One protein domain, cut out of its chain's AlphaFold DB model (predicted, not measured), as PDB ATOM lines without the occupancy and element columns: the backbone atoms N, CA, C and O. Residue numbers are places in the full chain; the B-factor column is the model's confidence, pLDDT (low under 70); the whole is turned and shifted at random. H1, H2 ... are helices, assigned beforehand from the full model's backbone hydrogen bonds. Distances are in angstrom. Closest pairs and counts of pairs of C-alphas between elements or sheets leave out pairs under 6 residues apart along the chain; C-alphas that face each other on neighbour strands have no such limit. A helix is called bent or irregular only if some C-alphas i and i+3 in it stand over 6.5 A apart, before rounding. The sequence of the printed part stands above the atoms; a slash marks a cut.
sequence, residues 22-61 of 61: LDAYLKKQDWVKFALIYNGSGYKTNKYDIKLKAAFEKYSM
ATOM      1  N   LEU A  22      43.797  15.730 -27.325       98.31
ATOM      2  CA  LEU A  22      43.805  14.337 -27.775       98.31
ATOM      3  C   LEU A  22      42.702  13.515 -27.098       98.31
ATOM      4  O   LEU A  22      42.278  12.487 -27.628       98.31
ATOM      5  N   ASP A  23      42.189  13.994 -25.963       98.31
ATOM      6  CA  ASP A  23      41.062  13.403 -25.241       98.31
ATOM      7  C   ASP A  23      39.802  13.300 -26.110       98.31
ATOM      8  O   ASP A  23      39.027  12.355 -25.965       98.31
ATOM      9  N   ALA A  24      39.614  14.222 -27.059       98.31
ATOM     10  CA  ALA A  24      38.503  14.175 -27.999       98.31
ATOM     11  C   ALA A  24      38.524  12.906 -28.870       98.31
ATOM     12  O   ALA A  24      37.461  12.366 -29.178       98.31
ATOM     13  N   TYR A  25      39.708  12.415 -29.252       98.56
ATOM     14  CA  TYR A  25      39.841  11.169 -30.013       98.56
ATOM     15  C   TYR A  25      39.596   9.950 -29.125       98.56
ATOM     16  O   TYR A  25      38.888   9.042 -29.547       98.56
ATOM     17  N   LEU A  26      40.083   9.963 -27.878       97.56
ATOM     18  CA  LEU A  26      39.810   8.894 -26.910       97.56
ATOM     19  C   LEU A  26      38.310   8.766 -26.609       97.56
ATOM     20  O   LEU A  26      37.755   7.677 -26.712       97.56
ATOM     21  N   LYS A  27      37.628   9.880 -26.313       97.19
ATOM     22  CA  LYS A  27      36.179   9.912 -26.033       97.19
ATOM     23  C   LYS A  27      35.337   9.431 -27.216       97.19
ATOM     24  O   LYS A  27      34.297   8.816 -27.018       97.19
ATOM     25  N   LYS A  28      35.787   9.709 -28.444       98.19
ATOM     26  CA  LYS A  28      35.154   9.241 -29.688       98.19
ATOM     27  C   LYS A  28      35.602   7.840 -30.109       98.19
ATOM     28  O   LYS A  28      35.139   7.369 -31.141       98.19
ATOM     29  N   GLN A  29      36.502   7.205 -29.354       97.88
ATOM     30  CA  GLN A  29      37.105   5.914 -29.693       97.88
ATOM     31  C   GLN A  29      37.794   5.916 -31.078       97.88
ATOM     32  O   GLN A  29      37.854   4.902 -31.771       97.88
ATOM     33  N   ASP A  30      38.334   7.065 -31.502       98.62
ATOM     34  CA  ASP A  30      39.103   7.218 -32.743       98.62
ATOM     35  C   ASP A  30      40.565   6.810 -32.498       98.62
ATOM     36  O   ASP A  30      41.480   7.634 -32.381       98.62
ATOM     37  N   TRP A  31      40.775   5.497 -32.374       98.56
ATOM     38  CA  TRP A  31      42.072   4.896 -32.047       98.56
ATOM     39  C   TRP A  31      43.145   5.196 -33.089       98.56
ATOM     40  O   TRP A  31      44.314   5.337 -32.745       98.56
ATOM     41  N   VAL A  32      42.746   5.339 -34.354       98.56
ATOM     42  CA  VAL A  32      43.647   5.654 -35.465       98.56
ATOM     43  C   VAL A  32      44.209   7.064 -35.309       98.56
ATOM     44  O   VAL A  32      45.431   7.232 -35.337       98.56
ATOM     45  N   LYS A  33      43.354   8.079 -35.107       98.50
ATOM     46  CA  LYS A  33      43.839   9.459 -34.931       98.50
ATOM     47  C   LYS A  33      44.608   9.636 -33.635       98.50
ATOM     48  O   LYS A  33      45.651  10.287 -33.655       98.50
ATOM     49  N   PHE A  34      44.143   9.038 -32.537       98.69
ATOM     50  CA  PHE A  34      44.881   9.104 -31.278       98.69
ATOM     51  C   PHE A  34      46.274   8.474 -31.422       98.69
ATOM     52  O   PHE A  34      47.274   9.104 -31.080       98.69
ATOM     53  N   ALA A  35      46.355   7.265 -31.990       98.62
ATOM     54  CA  ALA A  35      47.623   6.567 -32.168       98.62
ATOM     55  C   ALA A  35      48.576   7.322 -33.100       98.62
ATOM     56  O   ALA A  35      49.760   7.414 -32.780       98.62
ATOM     57  N   LEU A  36      48.073   7.883 -34.205       98.56
ATOM     58  CA  LEU A  36      48.867   8.686 -35.134       98.56
ATOM     59  C   LEU A  36      49.455   9.928 -34.459       98.56
ATOM     60  O   LEU A  36      50.642  10.193 -34.618       98.56
ATOM     61  N   ILE A  37      48.648  10.695 -33.725       97.88
ATOM     62  CA  ILE A  37      49.122  11.955 -33.138       97.88
ATOM     63  C   ILE A  37      50.065  11.686 -31.960       97.88
ATOM     64  O   ILE A  37      51.084  12.356 -31.834       97.88
ATOM     65  N   TYR A  38      49.765  10.685 -31.127       98.38
ATOM     66  CA  TYR A  38      50.580  10.378 -29.951       98.38
ATOM     67  C   TYR A  38      51.888   9.646 -30.294       98.38
ATOM     68  O   TYR A  38      52.932   9.960 -29.733       98.38
ATOM     69  N   ASN A  39      51.853   8.677 -31.218       98.25
ATOM     70  CA  ASN A  39      53.008   7.817 -31.532       98.25
ATOM     71  C   ASN A  39      53.727   8.210 -32.835       98.25
ATOM     72  O   ASN A  39      54.780   7.654 -33.149       98.25
ATOM     73  N   GLY A  40      53.160   9.126 -33.622       98.12
ATOM     74  CA  GLY A  40      53.697   9.545 -34.916       98.12
ATOM     75  C   GLY A  40      53.407   8.572 -36.066       98.12
ATOM     76  O   GLY A  40      52.630   7.622 -35.957       98.12
ATOM     77  N   SER A  41      54.056   8.806 -37.213       97.69
ATOM     78  CA  SER A  41      53.833   8.064 -38.469       97.69
ATOM     79  C   SER A  41      54.080   6.553 -38.356       97.69
ATOM     80  O   SER A  41      53.477   5.775 -39.095       97.69
ATOM     81  N   GLY A  42      54.893   6.122 -37.388       98.19
ATOM     82  CA  GLY A  42      55.158   4.714 -37.089       98.19
ATOM     83  C   GLY A  42      54.007   3.964 -36.407       98.19
ATOM     84  O   GLY A  42      54.166   2.779 -36.100       98.19
ATOM     85  N   TYR A  43      52.857   4.606 -36.151       98.62
ATOM     86  CA  TYR A  43      51.787   3.990 -35.362       98.62
ATOM     87  C   TYR A  43      51.223   2.701 -35.970       98.62
ATOM     88  O   TYR A  43      50.940   1.757 -35.230       98.62
ATOM     89  N   LYS A  44      51.119   2.634 -37.306       98.31
ATOM     90  CA  LYS A  44      50.624   1.445 -38.018       98.31
ATOM     91  C   LYS A  44      51.601   0.280 -37.934       98.31
ATOM     92  O   LYS A  44      51.187  -0.841 -37.658       98.31
ATOM     93  N   THR A  45      52.895   0.545 -38.123       98.50
ATOM     94  CA  THR A  45      53.948  -0.478 -38.040       98.50
ATOM     95  C   THR A  45      53.947  -1.150 -36.669       98.50
ATOM     96  O   THR A  45      54.015  -2.374 -36.573       98.50
ATOM     97  N   ASN A  46      53.775  -0.359 -35.607       98.44
ATOM     98  CA  ASN A  46      53.726  -0.847 -34.226       98.44
ATOM     99  C   ASN A  46      52.324  -1.285 -33.760       98.44
ATOM    100  O   ASN A  46      52.177  -1.786 -32.634       98.44
ATOM    101  N   LYS A  47      51.315  -1.138 -34.631       98.56
ATOM    102  CA  LYS A  47      49.913  -1.528 -34.422       98.56
ATOM    103  C   LYS A  47      49.279  -0.880 -33.185       98.56
ATOM    104  O   LYS A  47      48.544  -1.542 -32.449       98.56
ATOM    105  N   TYR A  48      49.608   0.381 -32.895       98.75
ATOM    106  CA  TYR A  48      49.125   1.050 -31.679       98.75
ATOM    107  C   TYR A  48      47.612   1.281 -31.692       98.75
ATOM    108  O   TYR A  48      46.960   1.081 -30.673       98.75
ATOM    109  N   ASP A  49      47.048   1.628 -32.842       98.69
ATOM    110  CA  ASP A  49      45.605   1.751 -33.061       98.69
ATOM    111  C   ASP A  49      44.862   0.440 -32.752       98.69
ATOM    112  O   ASP A  49      43.875   0.437 -32.014       98.69
ATOM    113  N   ILE A  50      45.383  -0.688 -33.245       98.62
ATOM    114  CA  ILE A  50      44.806  -2.021 -33.016       98.62
ATOM    115  C   ILE A  50      44.892  -2.405 -31.534       98.62
ATOM    116  O   ILE A  50      43.912  -2.882 -30.961       98.62
ATOM    117  N   LYS A  51      46.050  -2.188 -30.897       98.56
ATOM    118  CA  LYS A  51      46.262  -2.512 -29.477       98.56
ATOM    119  C   LYS A  51      45.348  -1.697 -28.562       98.56
ATOM    120  O   LYS A  51      44.773  -2.265 -27.639       98.56
ATOM    121  N   LEU A  52      45.197  -0.397 -28.830       98.50
ATOM    122  CA  LEU A  52      44.306   0.484 -28.069       98.50
ATOM    123  C   LEU A  52      42.849   0.031 -28.181       98.50
ATOM    124  O   LEU A  52      42.184  -0.115 -27.157       98.50
ATOM    125  N   LYS A  53      42.385  -0.266 -29.402       98.50
ATOM    126  CA  LYS A  53      41.031  -0.778 -29.637       98.50
ATOM    127  C   LYS A  53      40.772  -2.073 -28.865       98.50
ATOM    128  O   LYS A  53      39.813  -2.149 -28.105       98.50
ATOM    129  N   ALA A  54      41.652  -3.061 -29.022       98.25
ATOM    130  CA  ALA A  54      41.499  -4.364 -28.380       98.25
ATOM    131  C   ALA A  54      41.521  -4.264 -26.845       98.25
ATOM    132  O   ALA A  54      40.771  -4.960 -26.164       98.25
ATOM    133  N   ALA A  55      42.362  -3.387 -26.286       98.25
ATOM    134  CA  ALA A  55      42.388  -3.136 -24.849       98.25
ATOM    135  C   ALA A  55      41.079  -2.496 -24.366       98.25
ATOM    136  O   ALA A  55      40.520  -2.947 -23.370       98.25
ATOM    137  N   PHE A  56      40.568  -1.488 -25.079       97.50
ATOM    138  CA  PHE A  56      39.296  -0.857 -24.734       97.50
ATOM    139  C   PHE A  56      38.142  -1.865 -24.747       97.50
ATOM    140  O   PHE A  56      37.389  -1.932 -23.779       97.50
ATOM    141  N   GLU A  57      38.038  -2.693 -25.788       97.25
ATOM    142  CA  GLU A  57      37.013  -3.740 -25.891       97.25
ATOM    143  C   GLU A  57      37.115  -4.758 -24.746       97.25
ATOM    144  O   GLU A  57      36.100  -5.124 -24.161       97.25
ATOM    145  N   LYS A  58      38.336  -5.167 -24.378       97.62
ATOM    146  CA  LYS A  58      38.579  -6.123 -23.287       97.62
ATOM    147  C   LYS A  58      38.150  -5.603 -21.911       97.62
ATOM    148  O   LYS A  58      37.708  -6.404 -21.097       97.62
ATOM    149  N   TYR A  59      38.346  -4.315 -21.629       96.00
ATOM    150  CA  TYR A  59      38.101  -3.729 -20.301       96.00
ATOM    151  C   TYR A  59      36.785  -2.944 -20.198       96.00
ATOM    152  O   TYR A  59      36.493  -2.392 -19.141       96.00
ATOM    153  N   SER A  60      36.011  -2.869 -21.283       90.44
ATOM    154  CA  SER A  60      34.668  -2.265 -21.286       90.44
ATOM    155  C   SER A  60      33.547  -3.285 -21.032       90.44
ATOM    156  O   SER A  60      32.378  -2.901 -21.039       90.44
ATOM    157  N   MET A  61      33.898  -4.562 -20.842       64.38
ATOM    158  CA  MET A  61      33.018  -5.652 -20.400       64.38
ATOM    159  C   MET A  61      33.251  -5.941 -18.922       64.38
ATOM    160  O   MET A  61      32.260  -6.282 -18.244       64.38
TER     161      MET A  61
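Overview. This is residues 22 to 61 of the 61 residues of the protein "DUF3380 domain-containing protein" of Pedobacter sp (UniProt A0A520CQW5). The longest helix, H3, runs along one side of a small, only just flat domain, while H2 packs at a steep angle on its residues 48 to 53 and the short H1 meets H2 at a corner, clear of H3. Residues 40 to 47 fold back from H2 to H3 at one end of the longest axis, and the last printed residue, Met 61, lies at the other end. The printed part has 40 residues, with three named helices in the order H1, H2, H3 and no named strand; 26 of the residues are in the named helices, and the class is all helix. The whole is compact, with a radius of gyration of the C-alphas of 9.8 A, and its C-alphas span 31 by 20 by 9 A.

Along the chain. H1 takes up residues 23 to 27 and measures 6.1 A from first to last C-alpha; it begins at C-alpha 23, at (41.062, 13.403, -25.241). H2 follows at residues 31 to 39, with a length of 11.3 A from C-alpha 31, at (42.072, 4.896, -32.047), to C-alpha 39. Residues 41 to 43 are a helical run too short to bear a name. H3 is the longest helix, residues 48 to 59, with a length of 16.5 A, and it ends at C-alpha 59, at (38.101, -3.729, -20.301). No helix is bent or irregular.

Arrangement. H1 and H2 touch only at the corner by their link, and their closest C-alphas, those of Tyr 25 and Phe 34, are 5.6 A apart. H2 and H3 touch, with 10 pairs of C-alphas within 8 A; the closest C-alphas are those of Trp 31 and Asp 49, 4.8 A apart. H3 touches H2 with residues 48 to 53 alone. The lines of H2 and H3 stand at a steep tilt of 57 degrees, and the two helices run opposite ways. H1 and H3 are apart. In H1, H2 and H3 each backbone O of residue i is within hydrogen-bond range of the N of residue i+4 inside the helix.

Size, cuts and confidence. The two C-alphas farthest apart are those of Ser 41 and Met 61, at 30.8 A, and the first and last printed C-alphas, those of Leu 22 and Met 61, are 23.9 A apart. The printed part has no cut; it begins at residue 22 and ends at residue 61, the chain's last residue. The link from H1 to H2 has 3 residues and is tight, the link from H2 to H3 has 8 residues and is short, and no link is long. The mean pLDDT of the printed part is 97.2, and one printed residue, Met 61, is under 70 in this predicted model.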